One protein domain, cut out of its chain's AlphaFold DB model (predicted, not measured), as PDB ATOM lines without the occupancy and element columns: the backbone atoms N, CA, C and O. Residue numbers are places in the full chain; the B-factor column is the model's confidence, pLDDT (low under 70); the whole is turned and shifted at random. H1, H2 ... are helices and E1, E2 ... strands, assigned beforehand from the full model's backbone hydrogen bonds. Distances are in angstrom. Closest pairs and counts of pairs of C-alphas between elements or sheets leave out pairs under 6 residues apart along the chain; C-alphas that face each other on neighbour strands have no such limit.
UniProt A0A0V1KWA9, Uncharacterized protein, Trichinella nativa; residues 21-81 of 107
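AT A GLANCE: This is residues 21 to 81 of the 107 residues of an uncharacterized protein of Trichinella nativa (UniProt A0A0V1KWA9). Two small antiparallel hairpins, E1 with E2 and E3 with E4, sit apart; H1 packs on E1, and residues 58 to 59 pair with E4. The printed part has 61 residues with four named strands, then one named helix, mixed in class, under half of them in named elements. It is compact, with a radius of gyration of the C-alphas of 11.7 A, and flat, spanning 33 by 27 by 13 A.

HOW THE PARTS SIT: Start at E1, residues 23 to 25; N 25 is 2.9 A from O 28 of E2, residues 28 to 30. In E3, residues 34 to 37, N 36 is 2.8 A from O 45 of E4, residues 43 to 47. In H1, residues 66 to 76, every O i to N i+4 pair is within hydrogen-bond range. The closest C-alphas of E1 and H1, Gln 25 and Pro 66, are 4.1 A apart.

IN THESE COORDINATES: Find C-alpha 23 at (209.856, 214.549, 239.443); H1 runs 13.9 A to C-alpha 76 at (221.910, 206.651, 240.125).

THE WHOLE: The printed part has no cut, E4 to H1 is a long link, and pLDDT is under 70 at residues 78 and 80 to 81.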
ATOM      1  N   PHE A  21     211.056 214.218 231.307       82.50
ATOM      2  CA  PHE A  21     211.702 214.530 232.574       82.50
ATOM      3  C   PHE A  21     210.619 214.892 233.579       82.50
ATOM      4  O   PHE A  21     209.832 215.808 233.352       82.50
ATOM      5  N   GLN A  22     210.582 214.160 234.682       89.00
ATOM      6  CA  GLN A  22     209.543 214.281 235.680       89.00
ATOM      7  C   GLN A  22     210.136 214.112 237.074       89.00
ATOM      8  O   GLN A  22     211.134 213.413 237.274       89.00
ATOM      9  N   CYS A  23     209.518 214.765 238.050       93.00
ATOM     10  CA  CYS A  23     209.856 214.549 239.443       93.00
ATOM     11  C   CYS A  23     209.296 213.203 239.913       93.00
ATOM     12  O   CYS A  23     208.308 212.705 239.380       93.00
ATOM     13  N   PHE A  24     209.896 212.612 240.939       93.00
ATOM     14  CA  PHE A  24     209.407 211.370 241.530       93.00
ATOM     15  C   PHE A  24     209.438 211.449 243.046       93.00
ATOM     16  O   PHE A  24     210.353 212.046 243.603       93.00
ATOM     17  N   GLN A  25     208.484 210.798 243.703       93.69
ATOM     18  CA  GLN A  25     208.592 210.379 245.098       93.69
ATOM     19  C   GLN A  25     208.345 208.874 245.149       93.69
ATOM     20  O   GLN A  25     207.317 208.396 244.658       93.69
ATOM     21  N   ASP A  26     209.288 208.129 245.719       91.00
ATOM     22  CA  ASP A  26     209.351 206.677 245.579       91.00
ATOM     23  C   ASP A  26     209.366 206.303 244.080       91.00
ATOM     24  O   ASP A  26     210.239 206.739 243.327       91.00
ATOM     25  N   ASN A  27     208.357 205.557 243.623       89.06
ATOM     26  CA  ASN A  27     208.145 205.216 242.214       89.06
ATOM     27  C   ASN A  27     207.001 206.015 241.566       89.06
ATOM     28  O   ASN A  27     206.622 205.724 240.431       89.06
ATOM     29  N   ASN A  28     206.430 206.995 242.271       92.19
ATOM     30  CA  ASN A  28     205.291 207.773 241.796       92.19
ATOM     31  C   ASN A  28     205.767 209.061 241.139       92.19
ATOM     32  O   ASN A  28     206.583 209.788 241.703       92.19
ATOM     33  N   ALA A  29     205.231 209.344 239.959       92.81
ATOM     34  CA  ALA A  29     205.561 210.540 239.212       92.81
ATOM     35  C   ALA A  29     204.882 211.779 239.829       92.81
ATOM     36  O   ALA A  29     203.725 211.723 240.248       92.81
ATOM     37  N   LEU A  30     205.613 212.888 239.893       93.62
ATOM     38  CA  LEU A  30     205.199 214.175 240.445       93.62
ATOM     39  C   LEU A  30     205.426 215.278 239.412       93.62
ATOM     40  O   LEU A  30     206.395 215.242 238.659       93.62
ATOM     41  N   ASP A  31     204.544 216.273 239.399       93.25
ATOM     42  CA  ASP A  31     204.678 217.440 238.518       93.25
ATOM     43  C   ASP A  31     205.764 218.404 239.025       93.25
ATOM     44  O   ASP A  31     206.676 218.794 238.303       93.25
ATOM     45  N   TRP A  32     205.732 218.705 240.322       94.38
ATOM     46  CA  TRP A  32     206.723 219.532 241.001       94.38
ATOM     47  C   TRP A  32     206.895 219.078 242.451       94.38
ATOM     48  O   TRP A  32     206.117 218.278 242.971       94.38
ATOM     49  N   PHE A  33     207.923 219.584 243.116       96.06
ATOM     50  CA  PHE A  33     208.021 219.592 244.572       96.06
ATOM     51  C   PHE A  33     208.932 220.750 244.998       96.06
ATOM     52  O   PHE A  33     209.809 221.175 244.245       96.06
ATOM     53  N   PHE A  34     208.755 221.239 246.219       96.75
ATOM     54  CA  PHE A  34     209.688 222.137 246.890       96.75
ATOM     55  C   PHE A  34     210.333 221.415 248.059       96.75
ATOM     56  O   PHE A  34     209.676 220.630 248.734       96.75
ATOM     57  N   VAL A  35     211.607 221.699 248.325       96.62
ATOM     58  CA  VAL A  35     212.302 221.204 249.516       96.62
ATOM     59  C   VAL A  35     212.927 222.371 250.253       96.62
ATOM     60  O   VAL A  35     213.657 223.170 249.669       96.62
ATOM     61  N   TYR A  36     212.676 222.431 251.554       96.75
ATOM     62  CA  TYR A  36     213.329 223.341 252.474       96.75
ATOM     63  C   TYR A  36     214.236 222.547 253.414       96.75
ATOM     64  O   TYR A  36     213.778 221.817 254.295       96.75
ATOM     65  N   LYS A  37     215.549 222.667 253.213       95.25
ATOM     66  CA  LYS A  37     216.555 221.988 254.035       95.25
ATOM     67  C   LYS A  37     216.827 222.792 255.307       95.25
ATOM     68  O   LYS A  37     217.162 223.972 255.234       95.25
ATOM     69  N   LEU A  38     216.735 222.134 256.461       95.00
ATOM     70  CA  LEU A  38     217.065 222.735 257.750       95.00
ATOM     71  C   LEU A  38     218.583 222.971 257.883       95.00
ATOM     72  O   LEU A  38     219.384 222.273 257.244       95.00
ATOM     73  N   PRO A  39     219.002 223.963 258.691       94.31
ATOM     74  CA  PRO A  39     220.414 224.225 258.934       94.31
ATOM     75  C   PRO A  39     221.059 223.040 259.652       94.31
ATOM     76  O   PRO A  39     220.495 222.516 260.605       94.31
ATOM     77  N   SER A  40     222.275 222.685 259.229       88.25
ATOM     78  CA  SER A  40     223.080 221.586 259.780       88.25
ATOM     79  C   SER A  40     222.434 220.192 259.655       88.25
ATOM     80  O   SER A  40     221.313 219.933 260.074       88.25
ATOM     81  N   GLY A  41     223.167 219.238 259.079       91.50
ATOM     82  CA  GLY A  41     222.684 217.864 258.898       91.50
ATOM     83  C   GLY A  41     221.860 217.657 257.625       91.50
ATOM     84  O   GLY A  41     222.090 218.320 256.607       91.50
ATOM     85  N   LYS A  42     220.954 216.674 257.657       94.56
ATOM     86  CA  LYS A  42     220.212 216.173 256.485       94.56
ATOM     87  C   LYS A  42     218.710 216.437 256.538       94.56
ATOM     88  O   LYS A  42     218.041 216.251 255.531       94.56
ATOM     89  N   SER A  43     218.205 216.920 257.667       96.00
ATOM     90  CA  SER A  43     216.782 217.156 257.861       96.00
ATOM     91  C   SER A  43     216.226 218.186 256.876       96.00
ATOM     92  O   SER A  43     216.826 219.235 256.626       96.00
ATOM     93  N   SER A  44     215.050 217.901 256.337       96.38
ATOM     94  CA  SER A  44     214.344 218.742 255.382       96.38
ATOM     95  C   SER A  44     212.837 218.567 255.499       96.38
ATOM     96  O   SER A  44     212.352 217.530 255.950       96.38
ATOM     97  N   HIS A  45     212.119 219.598 255.076       96.69
ATOM     98  CA  HIS A  45     210.694 219.550 254.788       96.69
ATOM     99  C   HIS A  45     210.518 219.578 253.276       96.69
ATOM    100  O   HIS A  45     211.300 220.237 252.585       96.69
ATOM    101  N   TYR A  46     209.487 218.929 252.757       96.00
ATOM    102  CA  TYR A  46     209.105 219.107 251.365       96.00
ATOM    103  C   TYR A  46     207.611 219.382 251.231       96.00
ATOM    104  O   TYR A  46     206.841 219.188 252.169       96.00
ATOM    105  N   LEU A  47     207.238 219.882 250.061       97.12
ATOM    106  CA  LEU A  47     205.866 220.143 249.655       97.12
ATOM    107  C   LEU A  47     205.704 219.667 248.214       97.12
ATOM    108  O   LEU A  47     206.554 219.966 247.373       97.12
ATOM    109  N   LYS A  48     204.638 218.938 247.913       95.56
ATOM    110  CA  LYS A  48     204.333 218.434 246.562       95.56
ATOM    111  C   LYS A  48     202.884 218.770 246.174       95.56
ATOM    112  O   LYS A  48     202.130 219.274 247.011       95.56
ATOM    113  N   PRO A  49     202.466 218.523 244.917       95.19
ATOM    114  CA  PRO A  49     201.095 218.747 244.491       95.19
ATOM    115  C   PRO A  49     200.073 218.129 245.445       95.19
ATOM    116  O   PRO A  49     200.237 216.992 245.881       95.19
ATOM    117  N   ALA A  50     199.001 218.879 245.703       92.25
ATOM    118  CA  ALA A  50     197.886 218.517 246.580       92.25
ATOM    119  C   ALA A  50     198.197 218.397 248.086       92.25
ATOM    120  O   ALA A  50     197.275 218.125 248.855       92.25
ATOM    121  N   ASP A  51     199.431 218.654 248.531       94.62
ATOM    122  CA  ASP A  51     199.707 218.798 249.960       94.62
ATOM    123  C   ASP A  51     199.082 220.096 250.498       94.62
ATOM    124  O   ASP A  51     199.163 221.156 249.874       94.62
ATOM    125  N   ALA A  52     198.465 220.016 251.680       94.50
ATOM    126  CA  ALA A  52     197.895 221.176 252.363       94.50
ATOM    127  C   ALA A  52     198.932 221.961 253.188       94.50
ATOM    128  O   ALA A  52     198.713 223.134 253.480       94.50
ATOM    129  N   ASP A  53     200.035 221.313 253.575       96.56
ATOM    130  CA  ASP A  53     201.120 221.890 254.370       96.56
ATOM    131  C   ASP A  53     202.424 221.101 254.147       96.56
ATOM    132  O   ASP A  53     202.414 220.010 253.570       96.56
ATOM    133  N   TRP A  54     203.542 221.650 254.613       96.62
ATOM    134  CA  TRP A  54     204.855 221.015 254.585       96.62
ATOM    135  C   TRP A  54     204.866 219.702 255.369       96.62
ATOM    136  O   TRP A  54     204.269 219.579 256.441       96.62
ATOM    137  N   THR A  55     205.616 218.720 254.872       96.44
ATOM    138  CA  THR A  55     205.785 217.451 255.585       96.44
ATOM    139  C   THR A  55     206.506 217.630 256.917       96.44
ATOM    140  O   THR A  55     207.261 218.580 257.125       96.44
ATOM    141  N   ALA A  56     206.368 216.646 257.809       95.44
ATOM    142  CA  ALA A  56     207.273 216.519 258.945       95.44
ATOM    143  C   ALA A  56     208.738 216.418 258.472       95.44
ATOM    144  O   ALA A  56     209.025 215.982 257.354       95.44
ATOM    145  N   ALA A  57     209.651 216.836 259.346       94.31
ATOM    146  CA  ALA A  57     211.080 216.814 259.086       94.31
ATOM    147  C   ALA A  57     211.585 215.378 258.859       94.31
ATOM    148  O   ALA A  57     211.370 214.501 259.698       94.31
ATOM    149  N   ALA A  58     212.280 215.158 257.744       94.94
ATOM    150  CA  ALA A  58     212.925 213.892 257.406       94.94
ATOM    151  C   ALA A  58     214.267 214.126 256.698       94.94
ATOM    152  O   ALA A  58     214.511 215.195 256.132       94.94
ATOM    153  N   ASP A  59     215.142 213.122 256.719       96.62
ATOM    154  CA  ASP A  59     216.428 213.185 256.024       96.62
ATOM    155  C   ASP A  59     216.226 213.279 254.508       96.62
ATOM    156  O   ASP A  59     215.613 212.402 253.909       96.62
ATOM    157  N   ILE A  60     216.775 214.328 253.887       94.94
ATOM    158  CA  ILE A  60     216.598 214.687 252.467       94.94
ATOM    159  C   ILE A  60     217.047 213.599 251.481       94.94
ATOM    160  O   ILE A  60     216.565 213.543 250.350       94.94
ATOM    161  N   ASP A  61     217.992 212.755 251.891       93.69
ATOM    162  CA  ASP A  61     218.563 211.670 251.094       93.69
ATOM    163  C   ASP A  61     217.953 210.299 251.419       93.69
ATOM    164  O   ASP A  61     218.390 209.296 250.855       93.69
ATOM    165  N   ALA A  62     216.937 210.231 252.287       95.44
ATOM    166  CA  ALA A  62     216.189 208.999 252.496       95.44
ATOM    167  C   ALA A  62     215.478 208.578 251.200       95.44
ATOM    168  O   ALA A  62     215.001 209.413 250.430       95.44
ATOM    169  N   GLN A  63     215.393 207.266 250.959       93.50
ATOM    170  CA  GLN A  63     214.977 206.726 249.660       93.50
ATOM    171  C   GLN A  63     213.589 207.191 249.213       93.50
ATOM    172  O   GLN A  63     213.369 207.368 248.018       93.50
ATOM    173  N   GLN A  64     212.696 207.424 250.174       93.19
ATOM    174  CA  GLN A  64     211.311 207.827 249.957       93.19
ATOM    175  C   GLN A  64     211.145 209.326 249.693       93.19
ATOM    176  O   GLN A  64     210.049 209.791 249.389       93.19
ATOM    177  N   GLN A  65     212.215 210.113 249.823       95.00
ATOM    178  CA  GLN A  65     212.153 211.548 249.583       95.00
ATOM    179  C   GLN A  65     212.117 211.856 248.088       95.00
ATOM    180  O   GLN A  65     212.779 211.170 247.293       95.00
ATOM    181  N   PRO A  66     211.413 212.929 247.688       95.44
ATOM    182  CA  PRO A  66     211.301 213.288 246.283       95.44
ATOM    183  C   PRO A  66     212.652 213.658 245.649       95.44
ATOM    184  O   PRO A  66     212.937 213.285 244.510       95.44
ATOM    185  N   MET A  67     213.538 214.309 246.413       94.62
ATOM    186  CA  MET A  67     214.902 214.625 245.970       94.62
ATOM    187  C   MET A  67     215.713 213.367 245.658       94.62
ATOM    188  O   MET A  67     216.267 213.252 244.565       94.62
ATOM    189  N   HIS A  68     215.765 212.409 246.590       94.50
ATOM    190  CA  HIS A  68     216.479 211.152 246.370       94.50
ATOM    191  C   HIS A  68     215.895 210.392 245.174       94.50
ATOM    192  O   HIS A  68     216.633 209.990 244.278       94.50
ATOM    193  N   SER A  69     214.573 210.218 245.142       93.94
ATOM    194  CA  SER A  69     213.878 209.437 244.111       93.94
ATOM    195  C   SER A  69     214.129 209.996 242.707       93.94
ATOM    196  O   SER A  69     214.530 209.255 241.807       93.94
ATOM    197  N   THR A  70     213.989 211.315 242.540       92.50
ATOM    198  CA  THR A  70     214.212 212.005 241.259       92.50
ATOM    199  C   THR A  70     215.669 211.884 240.808       92.50
ATOM    200  O   THR A  70     215.945 211.449 239.691       92.50
ATOM    201  N   MET A  71     216.627 212.192 241.685       91.19
ATOM    202  CA  MET A  71     218.050 212.119 241.337       91.19
ATOM    203  C   MET A  71     218.493 210.684 241.050       91.19
ATOM    204  O   MET A  71     219.237 210.436 240.101       91.19
ATOM    205  N   ASN A  72     218.013 209.713 241.827       91.00
ATOM    206  CA  ASN A  72     218.334 208.309 241.619       91.00
ATOM    207  C   ASN A  72     217.790 207.798 240.277       91.00
ATOM    208  O   ASN A  72     218.495 207.070 239.580       91.00
ATOM    209  N   LYS A  73     216.587 208.220 239.864       88.06
ATOM    210  CA  LYS A  73     216.002 207.839 238.569       88.06
ATOM    211  C   LYS A  73     216.928 208.177 237.398       88.06
ATOM    212  O   LYS A  73     217.129 207.321 236.534       88.06
ATOM    213  N   TYR A  74     217.512 209.375 237.397       87.19
ATOM    214  CA  TYR A  74     218.281 209.897 236.262       87.19
ATOM    215  C   TYR A  74     219.803 209.718 236.389       87.19
ATOM    216  O   TYR A  74     220.483 209.487 235.391       87.19
ATOM    217  N   LEU A  75     220.354 209.780 237.603       87.38
ATOM    218  CA  LEU A  75     221.804 209.747 237.839       87.38
ATOM    219  C   LEU A  75     222.279 208.408 238.412       87.38
ATOM    220  O   LEU A  75     223.315 207.891 237.982       87.38
ATOM    221  N   GLY A  76     221.525 207.844 239.359       83.00
ATOM    222  CA  GLY A  76     221.910 206.651 240.125       83.00
ATOM    223  C   GLY A  76     221.485 205.315 239.509       83.00
ATOM    224  O   GLY A  76     222.112 204.291 239.778       83.00
ATOM    225  N   SER A  77     220.452 205.300 238.663       74.31
ATOM    226  CA  SER A  77     219.910 204.058 238.110       74.31
ATOM    227  C   SER A  77     220.882 203.399 237.118       74.31
ATOM    228  O   SER A  77     221.528 204.057 236.298       74.31
ATOM    229  N   GLY A  78     220.999 202.067 237.201       66.88
ATOM    230  CA  GLY A  78     221.806 201.269 236.266       66.88
ATOM    231  C   GLY A  78     221.201 201.198 234.860       66.88
ATOM    232  O   GLY A  78     221.923 200.994 233.889       66.88
ATOM    233  N   ASN A  79     219.889 201.421 234.743       71.62
ATOM    234  CA  ASN A  79     219.184 201.552 233.472       71.62
ATOM    235  C   ASN A  79     219.011 203.040 233.144       71.62
ATOM    236  O   ASN A  79     217.960 203.631 233.406       71.62
ATOM    237  N   LYS A  80     220.085 203.652 232.637       66.38
ATOM    238  CA  LYS A  80     220.093 205.069 232.279       66.38
ATOM    239  C   LYS A  80     219.178 205.276 231.080       66.38
ATOM    240  O   LYS A  80     219.414 204.720 230.010       66.38
ATOM    241  N   ALA A  81     218.135 206.077 231.267       66.12
ATOM    242  CA  ALA A  81     217.335 206.556 230.154       66.12
ATOM    243  C   ALA A  81     218.237 207.328 229.166       66.12
ATOM    244  O   ALA A  81     219.292 207.832 229.555       66.12
TER     245      ALA A  81